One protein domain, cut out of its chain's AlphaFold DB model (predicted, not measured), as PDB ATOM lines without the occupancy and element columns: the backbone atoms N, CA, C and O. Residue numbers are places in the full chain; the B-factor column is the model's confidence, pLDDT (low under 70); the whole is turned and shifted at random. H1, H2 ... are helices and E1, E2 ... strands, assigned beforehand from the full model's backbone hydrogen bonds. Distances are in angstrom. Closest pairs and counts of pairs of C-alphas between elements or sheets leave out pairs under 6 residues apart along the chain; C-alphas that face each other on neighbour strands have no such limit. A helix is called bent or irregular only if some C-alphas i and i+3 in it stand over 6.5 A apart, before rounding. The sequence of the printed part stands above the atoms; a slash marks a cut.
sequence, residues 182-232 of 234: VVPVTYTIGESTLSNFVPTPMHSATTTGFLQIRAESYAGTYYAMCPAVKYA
ATOM      1  N   VAL A 182      15.116 -11.379  42.520       87.25
ATOM      2  CA  VAL A 182      14.323 -11.874  41.396       87.25
ATOM      3  C   VAL A 182      13.985 -10.696  40.500       87.25
ATOM      4  O   VAL A 182      13.390  -9.722  40.956       87.25
ATOM      5  N   VAL A 183      14.343 -10.805  39.226       90.69
ATOM      6  CA  VAL A 183      14.109  -9.762  38.224       90.69
ATOM      7  C   VAL A 183      13.291 -10.358  37.076       90.69
ATOM      8  O   VAL A 183      13.659 -11.426  36.592       90.69
ATOM      9  N   PRO A 184      12.182  -9.738  36.636       91.44
ATOM     10  CA  PRO A 184      11.479 -10.187  35.436       91.44
ATOM     11  C   PRO A 184      12.362  -9.992  34.197       91.44
ATOM     12  O   PRO A 184      13.104  -9.014  34.109       91.44
ATOM     13  N   VAL A 185      12.282 -10.910  33.236       89.50
ATOM     14  CA  VAL A 185      13.052 -10.838  31.984       89.50
ATOM     15  C   VAL A 185      12.135 -10.746  30.771       89.50
ATOM     16  O   VAL A 185      11.013 -11.246  30.775       89.50
ATOM     17  N   THR A 186      12.634 -10.114  29.713       89.12
ATOM     18  CA  THR A 186      11.969 -10.045  28.408       89.12
ATOM     19  C   THR A 186      12.788 -10.841  27.399       89.12
ATOM     20  O   THR A 186      14.015 -10.739  27.381       89.12
ATOM     21  N   TYR A 187      12.124 -11.640  26.567       85.12
ATOM     22  CA  TYR A 187      12.788 -12.495  25.586       85.12
ATOM     23  C   TYR A 187      12.847 -11.782  24.239       85.12
ATOM     24  O   TYR A 187      11.821 -11.409  23.682       85.12
ATOM     25  N   THR A 188      14.057 -11.595  23.712       88.69
ATOM     26  CA  THR A 188      14.261 -11.098  22.342       88.69
ATOM     27  C   THR A 188      14.104 -12.219  21.311       88.69
ATOM     28  O   THR A 188      13.694 -11.965  20.183       88.69
ATOM     29  N   ILE A 189      14.428 -13.460  21.696       84.38
ATOM     30  CA  ILE A 189      14.321 -14.669  20.869       84.38
ATOM     31  C   ILE A 189      13.724 -15.791  21.732       84.38
ATOM     32  O   ILE A 189      14.234 -16.065  22.820       84.38
ATOM     33  N   GLY A 190      12.681 -16.458  21.228       80.44
ATOM     34  CA  GLY A 190      11.999 -17.571  21.901       80.44
ATOM     35  C   GLY A 190      10.912 -17.146  22.896       80.44
ATOM     36  O   GLY A 190      10.600 -15.966  23.035       80.44
ATOM     37  N   GLU A 191      10.336 -18.133  23.588       79.62
ATOM     38  CA  GLU A 191       9.248 -17.951  24.559       79.62
ATOM     39  C   GLU A 191       9.551 -18.623  25.904       79.62
ATOM     40  O   GLU A 191      10.313 -19.591  25.999       79.62
ATOM     41  N   SER A 192       8.905 -18.123  26.959       71.19
ATOM     42  CA  SER A 192       9.095 -18.560  28.340       71.19
ATOM     43  C   SER A 192       8.194 -19.743  28.719       71.19
ATOM     44  O   SER A 192       7.351 -19.630  29.612       71.19
ATOM     45  N   THR A 193       8.343 -20.894  28.064       77.62
ATOM     46  CA  THR A 193       7.608 -22.109  28.457       77.62
ATOM     47  C   THR A 193       8.432 -22.950  29.434       77.62
ATOM     48  O   THR A 193       9.638 -23.124  29.267       77.62
ATOM     49  N   LEU A 194       7.789 -23.479  30.483       71.75
ATOM     50  CA  LEU A 194       8.457 -24.313  31.494       71.75
ATOM     51  C   LEU A 194       9.147 -25.531  30.864       71.75
ATOM     52  O   LEU A 194      10.256 -25.882  31.251       71.75
ATOM     53  N   SER A 195       8.525 -26.116  29.840       76.25
ATOM     54  CA  SER A 195       9.021 -27.282  29.104       76.25
ATOM     55  C   SER A 195      10.388 -27.075  28.446       76.25
ATOM     56  O   SER A 195      11.097 -28.050  28.227       76.25
ATOM     57  N   ASN A 196      10.766 -25.829  28.136       72.31
ATOM     58  CA  ASN A 196      12.034 -25.520  27.474       72.31
ATOM     59  C   ASN A 196      13.222 -25.449  28.444       72.31
ATOM     60  O   ASN A 196      14.364 -25.597  28.018       72.31
ATOM     61  N   PHE A 197      12.968 -25.188  29.730       70.00
ATOM     62  CA  PHE A 197      14.015 -24.824  30.695       70.00
ATOM     63  C   PHE A 197      14.037 -25.703  31.943       70.00
ATOM     64  O   PHE A 197      15.038 -25.725  32.655       70.00
ATOM     65  N   VAL A 198      12.935 -26.395  32.237       76.31
ATOM     66  CA  VAL A 198      12.705 -27.031  33.534       76.31
ATOM     67  C   VAL A 198      12.196 -28.459  33.329       76.31
ATOM     68  O   VAL A 198      11.240 -28.654  32.572       76.31
ATOM     69  N   PRO A 199      12.760 -29.462  34.024       74.69
ATOM     70  CA  PRO A 199      12.193 -30.805  34.055       74.69
ATOM     71  C   PRO A 199      10.743 -30.799  34.562       74.69
ATOM     72  O   PRO A 199      10.422 -30.116  35.538       74.69
ATOM     73  N   THR A 200       9.863 -31.598  33.945       72.88
ATOM     74  CA  THR A 200       8.432 -31.712  34.306       72.88
ATOM     75  C   THR A 200       8.160 -31.824  35.817       72.88
ATOM     76  O   THR A 200       7.238 -31.158  36.293       72.88
ATOM     77  N   PRO A 201       8.946 -32.577  36.618       66.62
ATOM     78  CA  PRO A 201       8.726 -32.686  38.065       66.62
ATOM     79  C   PRO A 201       8.819 -31.364  38.843       66.62
ATOM     80  O   PRO A 201       8.300 -31.274  39.956       66.62
ATOM     81  N   MET A 202       9.483 -30.346  38.289       65.69
ATOM     82  CA  MET A 202       9.697 -29.054  38.946       65.69
ATOM     83  C   MET A 202       8.717 -27.969  38.472       65.69
ATOM     84  O   MET A 202       8.705 -26.871  39.027       65.69
ATOM     85  N   HIS A 203       7.869 -28.250  37.473       76.69
ATOM     86  CA  HIS A 203       6.957 -27.257  36.883       76.69
ATOM     87  C   HIS A 203       5.996 -26.645  37.906       76.69
ATOM     88  O   HIS A 203       5.747 -25.446  37.864       76.69
ATOM     89  N   SER A 204       5.499 -27.437  38.859       74.00
ATOM     90  CA  SER A 204       4.550 -26.979  39.887       74.00
ATOM     91  C   SER A 204       5.131 -25.949  40.857       74.00
ATOM     92  O   SER A 204       4.378 -25.214  41.492       74.00
ATOM     93  N   ALA A 205       6.457 -25.893  40.975       71.69
ATOM     94  CA  ALA A 205       7.157 -25.032  41.917       71.69
ATOM     95  C   ALA A 205       8.026 -23.969  41.225       71.69
ATOM     96  O   ALA A 205       8.793 -23.268  41.888       71.69
ATOM     97  N   THR A 206       7.894 -23.844  39.902       80.12
ATOM     98  CA  THR A 206       8.719 -22.966  39.073       80.12
ATOM     99  C   THR A 206       7.848 -22.033  38.249       80.12
ATOM    100  O   THR A 206       6.830 -22.427  37.691       80.12
ATOM    101  N   THR A 207       8.259 -20.777  38.142       85.75
ATOM    102  CA  THR A 207       7.627 -19.782  37.271       85.75
ATOM    103  C   THR A 207       8.660 -19.277  36.274       85.75
ATOM    104  O   THR A 207       9.754 -18.885  36.675       85.75
ATOM    105  N   THR A 208       8.341 -19.297  34.982       89.25
ATOM    106  CA  THR A 208       9.219 -18.764  33.929       89.25
ATOM    107  C   THR A 208       9.132 -17.242  33.826       89.25
ATOM    108  O   THR A 208       8.244 -16.617  34.403       89.25
ATOM    109  N   GLY A 209      10.064 -16.632  33.091       88.31
ATOM    110  CA  GLY A 209      10.065 -15.187  32.846       88.31
ATOM    111  C   GLY A 209      10.807 -14.373  33.900       88.31
ATOM    112  O   GLY A 209      10.614 -13.163  33.998       88.31
ATOM    113  N   PHE A 210      11.689 -15.019  34.665       90.81
ATOM    114  CA  PHE A 210      12.491 -14.365  35.694       90.81
ATOM    115  C   PHE A 210      13.972 -14.732  35.593       90.81
ATOM    116  O   PHE A 210      14.350 -15.739  35.011       90.81
ATOM    117  N   LEU A 211      14.818 -13.909  36.194       90.06
ATOM    118  CA  LEU A 211      16.177 -14.243  36.579       90.06
ATOM    119  C   LEU A 211      16.223 -14.222  38.105       90.06
ATOM    120  O   LEU A 211      15.999 -13.174  38.714       90.06
ATOM    121  N   GLN A 212      16.508 -15.370  38.713       89.75
ATOM    122  CA  GLN A 212      16.735 -15.469  40.152       89.75
ATOM    123  C   GLN A 212      18.237 -15.561  40.435       89.75
ATOM    124  O   GLN A 212      18.943 -16.354  39.814       89.75
ATOM    125  N   ILE A 213      18.731 -14.762  41.380       87.69
ATOM    126  CA  ILE A 213      20.133 -14.767  41.815       87.69
ATOM    127  C   ILE A 213      20.234 -15.355  43.221       87.69
ATOM    128  O   ILE A 213      19.445 -15.020  44.111       87.69
ATOM    129  N   ARG A 214      21.258 -16.195  43.412       83.56
ATOM    130  CA  ARG A 214      21.630 -16.832  44.680       83.56
ATOM    131  C   ARG A 214      20.519 -17.710  45.264       83.56
ATOM    132  O   ARG A 214      20.194 -17.548  46.434       83.56
ATOM    133  N   ALA A 215      19.925 -18.604  44.475       79.56
ATOM    134  CA  ALA A 215      18.935 -19.563  44.972       79.56
ATOM    135  C   ALA A 215      19.563 -20.544  45.979       79.56
ATOM    136  O   ALA A 215      20.760 -20.815  45.924       79.56
ATOM    137  N   GLU A 216      18.766 -21.066  46.903       75.81
ATOM    138  CA  GLU A 216      19.197 -22.012  47.936       75.81
ATOM    139  C   GLU A 216      18.428 -23.329  47.783       75.81
ATOM    140  O   GLU A 216      17.261 -23.321  47.406       75.81
ATOM    141  N   SER A 217      19.080 -24.462  48.034       70.75
ATOM    142  CA  SER A 217      18.431 -25.778  48.078       70.75
ATOM    143  C   SER A 217      18.044 -26.167  49.503       70.75
ATOM    144  O   SER A 217      18.577 -25.621  50.469       70.75
ATOM    145  N   TYR A 218      17.216 -27.207  49.669       63.53
ATOM    146  CA  TYR A 218      16.933 -27.774  51.001       63.53
ATOM    147  C   TYR A 218      18.189 -28.229  51.758       63.53
ATOM    148  O   TYR A 218      18.161 -28.356  52.980       63.53
ATOM    149  N   ALA A 219      19.288 -28.503  51.051       57.28
ATOM    150  CA  ALA A 219      20.554 -28.912  51.650       57.28
ATOM    151  C   ALA A 219      21.434 -27.723  52.086       57.28
ATOM    152  O   ALA A 219      22.538 -27.948  52.579       57.28
ATOM    153  N   GLY A 220      20.977 -26.481  51.890       65.69
ATOM    154  CA  GLY A 220      21.774 -25.273  52.114       65.69
ATOM    155  C   GLY A 220      22.820 -25.025  51.021       65.69
ATOM    156  O   GLY A 220      23.755 -24.250  51.222       65.69
ATOM    157  N   THR A 221      22.700 -25.691  49.865       71.38
ATOM    158  CA  THR A 221      23.560 -25.421  48.706       71.38
ATOM    159  C   THR A 221      23.083 -24.150  48.022       71.38
ATOM    160  O   THR A 221      21.907 -24.038  47.683       71.38
ATOM    161  N   TYR A 222      23.999 -23.219  47.763       80.06
ATOM    162  CA  TYR A 222      23.693 -22.008  47.008       80.06
ATOM    163  C   TYR A 222      23.981 -22.199  45.518       80.06
ATOM    164  O   TYR A 222      25.108 -22.497  45.126       80.06
ATOM    165  N   TYR A 223      22.972 -21.956  44.690       82.06
ATOM    166  CA  TYR A 223      23.100 -21.830  43.244       82.06
ATOM    167  C   TYR A 223      23.224 -20.356  42.878       82.06
ATOM    168  O   TYR A 223      22.377 -19.538  43.236       82.06
ATOM    169  N   ALA A 224      24.285 -20.003  42.155       84.56
ATOM    170  CA  ALA A 224      24.585 -18.610  41.836       84.56
ATOM    171  C   ALA A 224      23.453 -17.921  41.053       84.56
ATOM    172  O   ALA A 224      23.144 -16.759  41.317       84.56
ATOM    173  N   MET A 225      22.813 -18.637  40.124       87.62
ATOM    174  CA  MET A 225      21.740 -18.110  39.283       87.62
ATOM    175  C   MET A 225      20.779 -19.206  38.812       87.62
ATOM    176  O   MET A 225      21.203 -20.331  38.552       87.62
ATOM    177  N   CYS A 226      19.512 -18.840  38.626       86.56
ATOM    178  CA  CYS A 226      18.513 -19.613  37.895       86.56
ATOM    179  C   CYS A 226      18.047 -18.771  36.694       86.56
ATOM    180  O   CYS A 226      17.277 -17.819  36.869       86.56
ATOM    181  N   PRO A 227      18.563 -19.038  35.482       87.56
ATOM    182  CA  PRO A 227      18.187 -18.284  34.295       87.56
ATOM    183  C   PRO A 227      16.770 -18.646  33.845       87.56
ATOM    184  O   PRO A 227      16.383 -19.810  33.893       87.56
ATOM    185  N   ALA A 228      16.023 -17.651  33.363       87.38
ATOM    186  CA  ALA A 228      14.673 -17.793  32.803       87.38
ATOM    187  C   ALA A 228      13.580 -18.281  33.777       87.38
ATOM    188  O   ALA A 228      12.418 -18.372  33.369       87.38
ATOM    189  N   VAL A 229      13.908 -18.545  35.046       88.31
ATOM    190  CA  VAL A 229      12.982 -19.077  36.045       88.31
ATOM    191  C   VAL A 229      13.146 -18.449  37.428       88.31
ATOM    192  O   VAL A 229      14.207 -17.952  37.804       88.31
ATOM    193  N   LYS A 230      12.072 -18.534  38.210       87.00
ATOM    194  CA  LYS A 230      12.041 -18.334  39.657       87.00
ATOM    195  C   LYS A 230      11.449 -19.579  40.310       87.00
ATOM    196  O   LYS A 230      10.372 -20.021  39.910       87.00
ATOM    197  N   TYR A 231      12.100 -20.080  41.350       80.44
ATOM    198  CA  TYR A 231      11.570 -21.140  42.200       80.44
ATOM    199  C   TYR A 231      10.769 -20.558  43.370       80.44
ATOM    200  O   TYR A 231      11.171 -19.583  44.009       80.44
ATOM    201  N   ALA A 232       9.609 -21.154  43.643       71.31
ATOM    202  CA  ALA A 232       8.768 -20.833  44.798       71.31
ATOM    203  C   ALA A 232       9.178 -21.608  46.065       71.31
ATOM    204  O   ALA A 232       8.596 -21.410  47.131       71.31
TER     205      ALA A 232
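AT A GLANCE: This is residues 182 to 232 of the 234 residues of an uncharacterized protein of Ciona intestinalis (UniProt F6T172). Two small antiparallel sheets sit next to each other: a long hairpin, E3 and E4, with short E1 added beside the first part of E3, and a pair of short strands, E2 and E5, with E5 in the middle of the domain near E3. Two short helices, H1 and H2, gather near the E2 and E5 pair, away from E1; the hairpin's turn makes one end of the longest axis and the loop after E1 the other. The printed part has 51 residues, with two named helices and five named strands in the order E1, H1, H2, E2, E3, E4, E5; the sheets run E1, E3, E4 and E2, E5. The class is mixed, helices and strands, and the whole is compact, with a radius of gyration of the C-alphas of 11.1 A and spans of 34 by 22 by 13 A, only just elongated.

HOW THE PARTS SIT: E1, residues 182 to 184, is an edge strand, antiparallel to the inner strand E3, residues 210 to 216, at 167 degrees; N 183 and O 211 are 2.9 A apart, within hydrogen-bond range. The pairing is staggered: E3 pairs with E1 over residues 210 to 212 and with E4, residues 222 to 226, over residues 212 to 216. E3 and E4 form a hairpin, antiparallel at 171 degrees, with N 223 and O 215 within hydrogen-bond range at 2.8 A. H1, residues 194 to 197, and H2, residues 200 to 205, are close but not clearly touching; their closest C-alphas, of Leu 194 and His 203, are 6.3 A apart. H1 is too short for an O i to N i+4 pair; H2 has 0 of 2 such pairs within hydrogen-bond range, but 2 of 3 O i to N i+3 pairs. H2 is irregular, with C-alphas 201 and 204 7.3 A apart. Neither helix is on the sheet of E1, E3 and E4. E2, residues 206 to 208, and E5, residues 229 to 231, are antiparallel neighbours at 158 degrees, with N 230 and O 207 within hydrogen-bond range at 2.8 A. The closest C-alphas of H1 and E2, those of Leu 194 and Thr 208, are 6.1 A apart, and those of E3 and E5, Phe 210 and Val 229, 4.8 A. E1 and E2 are apart.

IN THESE COORDINATES: E1 begins at C-alpha 182, (14.323, -11.874, 41.396). H1 and the 10.2 A long H2 follow, then E2. E3, 15.9 A long, begins at C-alpha 210, (12.491, -14.365, 35.694), and E4 is 10.8 A long. E5 ends at C-alpha 231, (11.570, -21.140, 42.200).

THE WHOLE: The two C-alphas farthest apart, those of Thr 188 and Ala 219, are 34.9 A apart. The printed part has no cut, and no link is long. The mean pLDDT of the printed part is 79.9; residues 201 to 202 and 218 to 220 are under 70.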